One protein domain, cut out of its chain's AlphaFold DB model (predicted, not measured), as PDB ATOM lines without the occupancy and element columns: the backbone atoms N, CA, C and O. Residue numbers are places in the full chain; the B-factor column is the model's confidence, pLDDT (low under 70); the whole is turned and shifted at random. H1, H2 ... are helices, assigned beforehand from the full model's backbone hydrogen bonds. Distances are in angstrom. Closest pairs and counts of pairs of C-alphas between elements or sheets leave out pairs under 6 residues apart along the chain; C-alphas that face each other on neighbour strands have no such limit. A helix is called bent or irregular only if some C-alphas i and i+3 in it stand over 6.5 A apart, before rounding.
ATOM      1  N   ASP A 206     213.762 114.197  96.117       94.50
ATOM      2  CA  ASP A 206     215.220 114.269  95.997       94.50
ATOM      3  C   ASP A 206     215.683 114.966  94.710       94.50
ATOM      4  O   ASP A 206     216.644 115.737  94.744       94.50
ATOM      5  N   CYS A 207     214.960 114.800  93.597       95.81
ATOM      6  CA  CYS A 207     215.218 115.570  92.380       95.81
ATOM      7  C   CYS A 207     214.899 117.059  92.582       95.81
ATOM      8  O   CYS A 207     215.657 117.907  92.107       95.81
ATOM      9  N   ASP A 208     213.838 117.393  93.323       96.19
ATOM     10  CA  ASP A 208     213.494 118.785  93.654       96.19
ATOM     11  C   ASP A 208     214.594 119.446  94.503       96.19
ATOM     12  O   ASP A 208     214.996 120.590  94.267       96.19
ATOM     13  N   ARG A 209     215.141 118.707  95.478       95.75
ATOM     14  CA  ARG A 209     216.287 119.155  96.286       95.75
ATOM     15  C   ARG A 209     217.516 119.393  95.414       95.75
ATOM     16  O   ARG A 209     218.188 120.412  95.577       95.75
ATOM     17  N   GLU A 210     217.802 118.491  94.476       96.81
ATOM     18  CA  GLU A 210     218.912 118.650  93.532       96.81
ATOM     19  C   GLU A 210     218.734 119.899  92.652       96.81
ATOM     20  O   GLU A 210     219.683 120.666  92.461       96.81
ATOM     21  N   ALA A 211     217.512 120.165  92.183       97.50
ATOM     22  CA  ALA A 211     217.186 121.362  91.413       97.50
ATOM     23  C   ALA A 211     217.525 122.654  92.176       97.50
ATOM     24  O   ALA A 211     218.175 123.546  91.625       97.50
ATOM     25  N   ALA A 212     217.173 122.734  93.464       97.50
ATOM     26  CA  ALA A 212     217.515 123.874  94.318       97.50
ATOM     27  C   ALA A 212     219.039 124.074  94.471       97.50
ATOM     28  O   ALA A 212     219.528 125.207  94.523       97.50
ATOM     29  N   ILE A 213     219.824 122.991  94.489       98.19
ATOM     30  CA  ILE A 213     221.293 123.067  94.525       98.19
ATOM     31  C   ILE A 213     221.830 123.668  93.223       98.19
ATOM     32  O   ILE A 213     222.666 124.573  93.282       98.19
ATOM     33  N   TYR A 214     221.344 123.223  92.058       98.12
ATOM     34  CA  TYR A 214     221.744 123.804  90.771       98.12
ATOM     35  C   TYR A 214     221.334 125.273  90.644       98.12
ATOM     36  O   TYR A 214     222.125 126.088  90.174       98.12
ATOM     37  N   GLN A 215     220.147 125.648  91.123       98.00
ATOM     38  CA  GLN A 215     219.704 127.046  91.169       98.00
ATOM     39  C   GLN A 215     220.661 127.921  91.982       98.00
ATOM     40  O   GLN A 215     221.032 129.012  91.550       98.00
ATOM     41  N   MET A 216     221.113 127.440  93.143       97.75
ATOM     42  CA  MET A 216     222.096 128.166  93.942       97.75
ATOM     43  C   MET A 216     223.471 128.198  93.268       97.75
ATOM     44  O   MET A 216     224.124 129.240  93.242       97.75
ATOM     45  N   ASN A 217     223.908 127.084  92.674       98.06
ATOM     46  CA  ASN A 217     225.164 127.024  91.928       98.06
ATOM     47  C   ASN A 217     225.190 128.037  90.776       98.06
ATOM     48  O   ASN A 217     226.192 128.734  90.611       98.06
ATOM     49  N   TYR A 218     224.080 128.181  90.046       97.50
ATOM     50  CA  TYR A 218     223.922 129.188  89.000       97.50
ATOM     51  C   TYR A 218     224.219 130.604  89.524       97.50
ATOM     52  O   TYR A 218     225.002 131.342  88.921       97.50
ATOM     53  N   LEU A 219     223.656 130.979  90.680       96.06
ATOM     54  CA  LEU A 219     223.898 132.289  91.301       96.06
ATOM     55  C   LEU A 219     225.351 132.458  91.739       96.06
ATOM     56  O   LEU A 219     225.978 133.465  91.419       96.06
ATOM     57  N   LEU A 220     225.907 131.455  92.419       95.94
ATOM     58  CA  LEU A 220     227.290 131.486  92.893       95.94
ATOM     59  C   LEU A 220     228.279 131.659  91.729       95.94
ATOM     60  O   LEU A 220     229.213 132.456  91.835       95.94
ATOM     61  N   ARG A 221     228.055 130.982  90.594       95.12
ATOM     62  CA  ARG A 221     228.877 131.165  89.385       95.12
ATOM     63  C   ARG A 221     228.750 132.558  88.795       95.12
ATOM     64  O   ARG A 221     229.757 133.123  88.376       95.12
ATOM     65  N   ARG A 222     227.548 133.142  88.794       93.25
ATOM     66  CA  ARG A 222     227.354 134.537  88.370       93.25
ATOM     67  C   ARG A 222     228.085 135.543  89.261       93.25
ATOM     68  O   ARG A 222     228.433 136.614  88.778       93.25
ATOM     69  N   CYS A 223     228.364 135.186  90.512       93.62
ATOM     70  CA  CYS A 223     229.200 135.957  91.433       93.62
ATOM     71  C   CYS A 223     230.701 135.602  91.355       93.62
ATOM     72  O   CYS A 223     231.468 136.012  92.221       93.62
ATOM     73  N   GLY A 224     231.140 134.827  90.355       94.81
ATOM     74  CA  GLY A 224     232.548 134.459  90.161       94.81
ATOM     75  C   GLY A 224     233.038 133.285  91.017       94.81
ATOM     76  O   GLY A 224     234.223 132.952  90.987       94.81
ATOM     77  N   MET A 225     232.153 132.622  91.765       96.31
ATOM     78  CA  MET A 225     232.515 131.456  92.573       96.31
ATOM     79  C   MET A 225     232.510 130.165  91.739       96.31
ATOM     80  O   MET A 225     231.881 130.068  90.686       96.31
ATOM     81  N   LYS A 226     233.189 129.126  92.238       95.56
ATOM     82  CA  LYS A 226     233.242 127.785  91.627       95.56
ATOM     83  C   LYS A 226     232.544 126.765  92.539       95.56
ATOM     84  O   LYS A 226     233.219 126.080  93.308       95.56
ATOM     85  N   PRO A 227     231.201 126.697  92.533       95.38
ATOM     86  CA  PRO A 227     230.477 125.790  93.408       95.38
ATOM     87  C   PRO A 227     230.712 124.326  93.018       95.38
ATOM     88  O   PRO A 227     230.926 123.995  91.851       95.38
ATOM     89  N   THR A 228     230.635 123.442  94.013       93.62
ATOM     90  CA  THR A 228     230.653 121.991  93.803       93.62
ATOM     91  C   THR A 228     229.319 121.507  93.242       93.62
ATOM     92  O   THR A 228     228.261 122.048  93.592       93.62
ATOM     93  N   THR A 229     229.374 120.465  92.413       92.94
ATOM     94  CA  THR A 229     228.193 119.757  91.905       92.94
ATOM     95  C   THR A 229     227.389 119.144  93.060       92.94
ATOM     96  O   THR A 229     227.977 118.881  94.122       92.94
ATOM     97  N   PRO A 230     226.074 118.916  92.886       95.06
ATOM     98  CA  PRO A 230     225.272 118.213  93.885       95.06
ATOM     99  C   PRO A 230     225.885 116.860  94.276       95.06
ATOM    100  O   PRO A 230     226.553 116.210  93.469       95.06
ATOM    101  N   GLY A 231     225.708 116.460  95.535       94.31
ATOM    102  CA  GLY A 231     226.175 115.185  96.084       94.31
ATOM    103  C   GLY A 231     227.642 115.173  96.529       94.31
ATOM    104  O   GLY A 231     228.060 114.264  97.241       94.31
ATOM    105  N   LYS A 232     228.448 116.186  96.178       95.31
ATOM    106  CA  LYS A 232     229.868 116.248  96.585       95.31
ATOM    107  C   LYS A 232     230.077 116.712  98.025       95.31
ATOM    108  O   LYS A 232     231.149 116.486  98.581       95.31
ATOM    109  N   SER A 233     229.114 117.413  98.624       96.00
ATOM    110  CA  SER A 233     229.241 117.913  99.995       96.00
ATOM    111  C   SER A 233     227.875 118.113 100.644       96.00
ATOM    112  O   SER A 233     227.210 119.122 100.415       96.00
ATOM    113  N   ALA A 234     227.499 117.180 101.522       95.75
ATOM    114  CA  ALA A 234     226.188 117.165 102.170       95.75
ATOM    115  C   ALA A 234     225.859 118.469 102.920       95.75
ATOM    116  O   ALA A 234     224.741 118.972 102.834       95.75
ATOM    117  N   TRP A 235     226.829 119.066 103.625       96.75
ATOM    118  CA  TRP A 235     226.587 120.309 104.365       96.75
ATOM    119  C   TRP A 235     226.396 121.517 103.438       96.75
ATOM    120  O   TRP A 235     225.547 122.366 103.712       96.75
ATOM    121  N   ARG A 236     227.141 121.589 102.322       96.75
ATOM    122  CA  ARG A 236     226.973 122.656 101.323       96.75
ATOM    123  C   ARG A 236     225.629 122.525 100.633       96.75
ATOM    124  O   ARG A 236     224.942 123.521 100.451       96.75
ATOM    125  N   ASP A 237     225.248 121.307 100.285       97.62
ATOM    126  CA  ASP A 237     223.979 121.026  99.629       97.62
ATOM    127  C   ASP A 237     222.801 121.351 100.558       97.62
ATOM    128  O   ASP A 237     221.870 122.047 100.149       97.62
ATOM    129  N   LYS A 238     222.898 120.997 101.846       97.06
ATOM    130  CA  LYS A 238     221.922 121.401 102.868       97.06
ATOM    131  C   LYS A 238     221.819 122.921 103.008       97.06
ATOM    132  O   LYS A 238     220.716 123.448 103.105       97.06
ATOM    133  N   LEU A 239     222.940 123.642 102.994       97.56
ATOM    134  CA  LEU A 239     222.931 125.106 103.046       97.56
ATOM    135  C   LEU A 239     222.238 125.711 101.814       97.56
ATOM    136  O   LEU A 239     221.341 126.537 101.958       97.56
ATOM    137  N   LYS A 240     222.614 125.272 100.606       97.75
ATOM    138  CA  LYS A 240     222.051 125.767  99.338       97.75
ATOM    139  C   LYS A 240     220.540 125.533  99.254       97.75
ATOM    140  O   LYS A 240     219.792 126.458  98.943       97.75
ATOM    141  N   THR A 241     220.098 124.315  99.572       97.19
ATOM    142  CA  THR A 241     218.673 123.943  99.598       97.19
ATOM    143  C   THR A 241     217.899 124.731 100.647       97.19
ATOM    144  O   THR A 241     216.805 125.201 100.355       97.19
ATOM    145  N   SER A 242     218.477 124.947 101.834       96.94
ATOM    146  CA  SER A 242     217.842 125.736 102.897       96.94
ATOM    147  C   SER A 242     217.634 127.192 102.473       96.94
ATOM    148  O   SER A 242     216.559 127.738 102.697       96.94
ATOM    149  N   ILE A 243     218.619 127.806 101.803       96.69
ATOM    150  CA  ILE A 243     218.495 129.176 101.281       96.69
ATOM    151  C   ILE A 243     217.361 129.266 100.255       96.69
ATOM    152  O   ILE A 243     216.515 130.140 100.389       96.69
ATOM    153  N   ILE A 244     217.299 128.368  99.264       96.56
ATOM    154  CA  ILE A 244     216.192 128.354  98.287       96.56
ATOM    155  C   ILE A 244     214.845 128.110  98.984       96.56
ATOM    156  O   ILE A 244     213.862 128.794  98.694       96.56
ATOM    157  N   GLY A 245     214.810 127.172  99.933       94.50
ATOM    158  CA  GLY A 245     213.613 126.782 100.674       94.50
ATOM    159  C   GLY A 245     212.991 127.909 101.502       94.50
ATOM    160  O   GLY A 245     211.770 127.959 101.612       94.50
ATOM    161  N   LEU A 246     213.786 128.858 102.014       96.25
ATOM    162  CA  LEU A 246     213.271 130.039 102.730       96.25
ATOM    163  C   LEU A 246     212.349 130.911 101.867       96.25
ATOM    164  O   LEU A 246     211.461 131.575 102.398       96.25
ATOM    165  N   PHE A 247     212.552 130.903 100.550       95.56
ATOM    166  CA  PHE A 247     211.772 131.696  99.601       95.56
ATOM    167  C   PHE A 247     210.719 130.865  98.858       95.56
ATOM    168  O   PHE A 247     209.861 131.437  98.183       95.56
ATOM    169  N   ALA A 248     210.781 129.533  98.946       94.38
ATOM    170  CA  ALA A 248     209.894 128.638  98.215       94.38
ATOM    171  C   ALA A 248     208.426 128.799  98.632       94.38
ATOM    172  O   ALA A 248     208.100 129.173  99.762       94.38
ATOM    173  N   ASP A 249     207.518 128.539  97.694       92.88
ATOM    174  CA  ASP A 249     206.100 128.438  98.000       92.88
ATOM    175  C   ASP A 249     205.837 127.226  98.892       92.88
ATOM    176  O   ASP A 249     206.278 126.118  98.596       92.88
ATOM    177  N   LYS A 250     205.109 127.442  99.989       90.75
ATOM    178  CA  LYS A 250     204.737 126.372 100.918       90.75
ATOM    179  C   LYS A 250     203.563 125.542 100.401       90.75
ATOM    180  O   LYS A 250     203.374 124.431 100.874       90.75
ATOM    181  N   ASN A 251     202.786 126.079  99.457       91.38
ATOM    182  CA  ASN A 251     201.593 125.449  98.898       91.38
ATOM    183  C   ASN A 251     201.572 125.565  97.360       91.38
ATOM    184  O   ASN A 251     200.630 126.152  96.811       91.38
ATOM    185  N   PRO A 252     202.586 125.032  96.649       91.25
ATOM    186  CA  PRO A 252     202.663 125.154  95.199       91.25
ATOM    187  C   PRO A 252     201.438 124.519  94.530       91.25
ATOM    188  O   PRO A 252     200.993 123.436  94.910       91.25
ATOM    189  N   LYS A 253     200.873 125.208  93.534       88.62
ATOM    190  CA  LYS A 253     199.716 124.722  92.757       88.62
ATOM    191  C   LYS A 253     200.091 124.246  91.362       88.62
ATOM    192  O   LYS A 253     199.306 123.561  90.716       88.62
ATOM    193  N   THR A 254     201.283 124.607  90.906       89.19
ATOM    194  CA  THR A 254     201.816 124.230  89.601       89.19
ATOM    195  C   THR A 254     203.216 123.650  89.756       89.19
ATOM    196  O   THR A 254     203.945 124.010  90.687       89.19
ATOM    197  N   LYS A 255     203.644 122.830  88.788       89.75
ATOM    198  CA  LYS A 255     205.042 122.387  88.669       89.75
ATOM    199  C   LYS A 255     206.024 123.561  88.698       89.75
ATOM    200  O   LYS A 255     207.092 123.476  89.298       89.75
ATOM    201  N   HIS A 256     205.668 124.671  88.050       89.88
ATOM    202  CA  HIS A 256     206.510 125.863  88.035       89.88
ATOM    203  C   HIS A 256     206.700 126.435  89.445       89.88
ATOM    204  O   HIS A 256     207.829 126.744  89.823       89.88
ATOM    205  N   ASP A 257     205.629 126.550  90.231       91.19
ATOM    206  CA  ASP A 257     205.718 127.059  91.602       91.19
ATOM    207  C   ASP A 257     206.519 126.114  92.488       91.19
ATOM    208  O   ASP A 257     207.399 126.570  93.216       91.19
ATOM    209  N   MET A 258     206.283 124.807  92.378       92.94
ATOM    210  CA  MET A 258     207.039 123.796  93.116       92.94
ATOM    211  C   MET A 258     208.543 123.914  92.836       92.94
ATOM    212  O   MET A 258     209.345 123.995  93.761       92.94
ATOM    213  N   LEU A 259     208.923 123.991  91.558       93.12
ATOM    214  CA  LEU A 259     210.321 123.918  91.144       93.12
ATOM    215  C   LEU A 259     211.065 125.261  91.210       93.12
ATOM    216  O   LEU A 259     212.276 125.297  91.434       93.12
ATOM    217  N   ARG A 260     210.386 126.381  90.935       93.06
ATOM    218  CA  ARG A 260     211.042 127.671  90.641       93.06
ATOM    219  C   ARG A 260     210.623 128.826  91.539       93.06
ATOM    220  O   ARG A 260     211.256 129.882  91.448       93.06
ATOM    221  N   SER A 261     209.613 128.682  92.399       94.06
ATOM    222  CA  SER A 261     209.159 129.793  93.255       94.06
ATOM    223  C   SER A 261     210.275 130.329  94.156       94.06
ATOM    224  O   SER A 261     210.492 131.541  94.187       94.06
ATOM    225  N   GLY A 262     211.025 129.441  94.818       94.12
ATOM    226  CA  GLY A 262     212.107 129.816  95.731       94.12
ATOM    227  C   GLY A 262     213.210 130.596  95.031       94.12
ATOM    228  O   GLY A 262     213.543 131.708  95.436       94.12
ATOM    229  N   PHE A 263     213.697 130.072  93.907       95.12
ATOM    230  CA  PHE A 263     214.676 130.768  93.077       95.12
ATOM    231  C   PHE A 263     214.157 132.114  92.564       95.12
ATOM    232  O   PHE A 263     214.844 133.124  92.690       95.12
ATOM    233  N   THR A 264     212.935 132.154  92.028       93.94
ATOM    234  CA  THR A 264     212.349 133.371  91.450       93.94
ATOM    235  C   THR A 264     212.201 134.478  92.491       93.94
ATOM    236  O   THR A 264     212.554 135.624  92.217       93.94
ATOM    237  N   ARG A 265     211.713 134.144  93.691       94.44
ATOM    238  CA  ARG A 265     211.542 135.095  94.798       94.44
ATOM    239  C   ARG A 265     212.885 135.546  95.373       94.44
ATOM    240  O   ARG A 265     213.040 136.734  95.635       94.44
ATOM    241  N   LEU A 266     213.867 134.647  95.481       93.75
ATOM    242  CA  LEU A 266     215.226 134.983  95.918       93.75
ATOM    243  C   LEU A 266     215.885 136.029  95.004       93.75
ATOM    244  O   LEU A 266     216.515 136.965  95.489       93.75
ATOM    245  N   ILE A 267     215.744 135.889  93.681       92.44
ATOM    246  CA  ILE A 267     216.388 136.800  92.719       92.44
ATOM    247  C   ILE A 267     215.542 138.024  92.358       92.44
ATOM    248  O   ILE A 267     216.030 138.900  91.640       92.44
ATOM    249  N   ALA A 268     214.285 138.099  92.805       89.88
ATOM    250  CA  ALA A 268     213.384 139.197  92.467       89.88
ATOM    251  C   ALA A 268     213.976 140.590  92.781       89.88
ATOM    252  O   ALA A 268     213.920 141.445  91.894       89.88
ATOM    253  N   PRO A 269     214.633 140.823  93.939       83.69
ATOM    254  CA  PRO A 269     215.269 142.112  94.228       83.69
ATOM    255  C   PRO A 269     216.417 142.448  93.266       83.69
ATOM    256  O   PRO A 269     216.592 143.597  92.879       83.69
ATOM    257  N   LEU A 270     217.179 141.440  92.827       74.19
ATOM    258  CA  LEU A 270     218.339 141.616  91.945       74.19
ATOM    259  C   LEU A 270     217.934 141.958  90.504       74.19
ATOM    260  O   LEU A 270     218.669 142.651  89.805       74.19
ATOM    261  N   ARG A 271     216.753 141.511  90.053       66.94
ATOM    262  CA  ARG A 271     216.217 141.844  88.719       66.94
ATOM    263  C   ARG A 271     215.844 143.321  88.574       66.94
ATOM    264  O   ARG A 271     215.840 143.820  87.454       66.94
ATOM    265  N   LEU A 272     215.543 144.008  89.675       54.88
ATOM    266  CA  LEU A 272     215.227 145.441  89.681       54.88
ATOM    267  C   LEU A 272     216.479 146.328  89.566       54.88
ATOM    268  O   LEU A 272     216.358 147.482  89.178       54.88
ATOM    269  N   VAL A 273     217.663 145.785  89.868       50.25
ATOM    270  CA  VAL A 273     218.950 146.510  89.872       50.25
ATOM    271  C   VAL A 273     219.777 146.238  88.602       50.25
ATOM    272  O   VAL A 273     220.740 146.940  88.325       50.25
TER     273      VAL A 273
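This is residues 206 to 273 of the 275 residues of the protein "JmjC domain-containing protein" of Rhizobium leucaenae (UniProt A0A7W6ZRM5). H1 and the kinked H3 run roughly the same way, while H2 crosses H1 and reaches H3 with its last residues; residues 268 to 273 stick out. The printed part has 68 residues with three named helices, H1, H2, H3 in chain order, and no named strand: all helix. It is compact, radius of gyration of the C-alphas 11.9 A, and flat, spanning 32 by 32 by 16 A.

Find C-alpha 206 at (215.220, 114.269, 95.997); from there H1 runs 24.8 A through residues 206 to 222. H2, residues 234 to 247, covers 20.6 A. H3, residues 255 to 271, covers 22.4 A to C-alpha 271 at (216.217, 141.844, 88.719); it is irregular, C-alphas 259 and 262 being 7.7 A apart, with a kink of 57 degrees near residue 262.

Look at H1 residues 209 to 216, which alone touch H2, about perpendicular at 88 degrees; the closest C-alphas, Ala 212 and Thr 241, are 5.4 A apart. H3 touches H1 with residues 259 to 263 alone, at a shallow tilt of 19 degrees, the same way; the closest C-alphas are Asp 208 and Leu 259, 6.5 A. H2 residues 244 to 247 alone touch H3 residues 261 to 266, about perpendicular at 82 degrees; the closest C-alphas are Phe 247 and Gly 262, 4.3 A. Helix packing is mostly crossed, but only just: 1 of 3 touching pairs is at a shallow tilt. Every O i to N i+4 pair is within hydrogen-bond range in H1, 9 of 10 in H2 and 9 of 13 in H3.

The farthest C-alphas, Gly 224 and Lys 253, are 34.3 A apart. The printed part has no cut; the link from H1 to H2 is long. Residues 271 to 273 have pLDDT under 70.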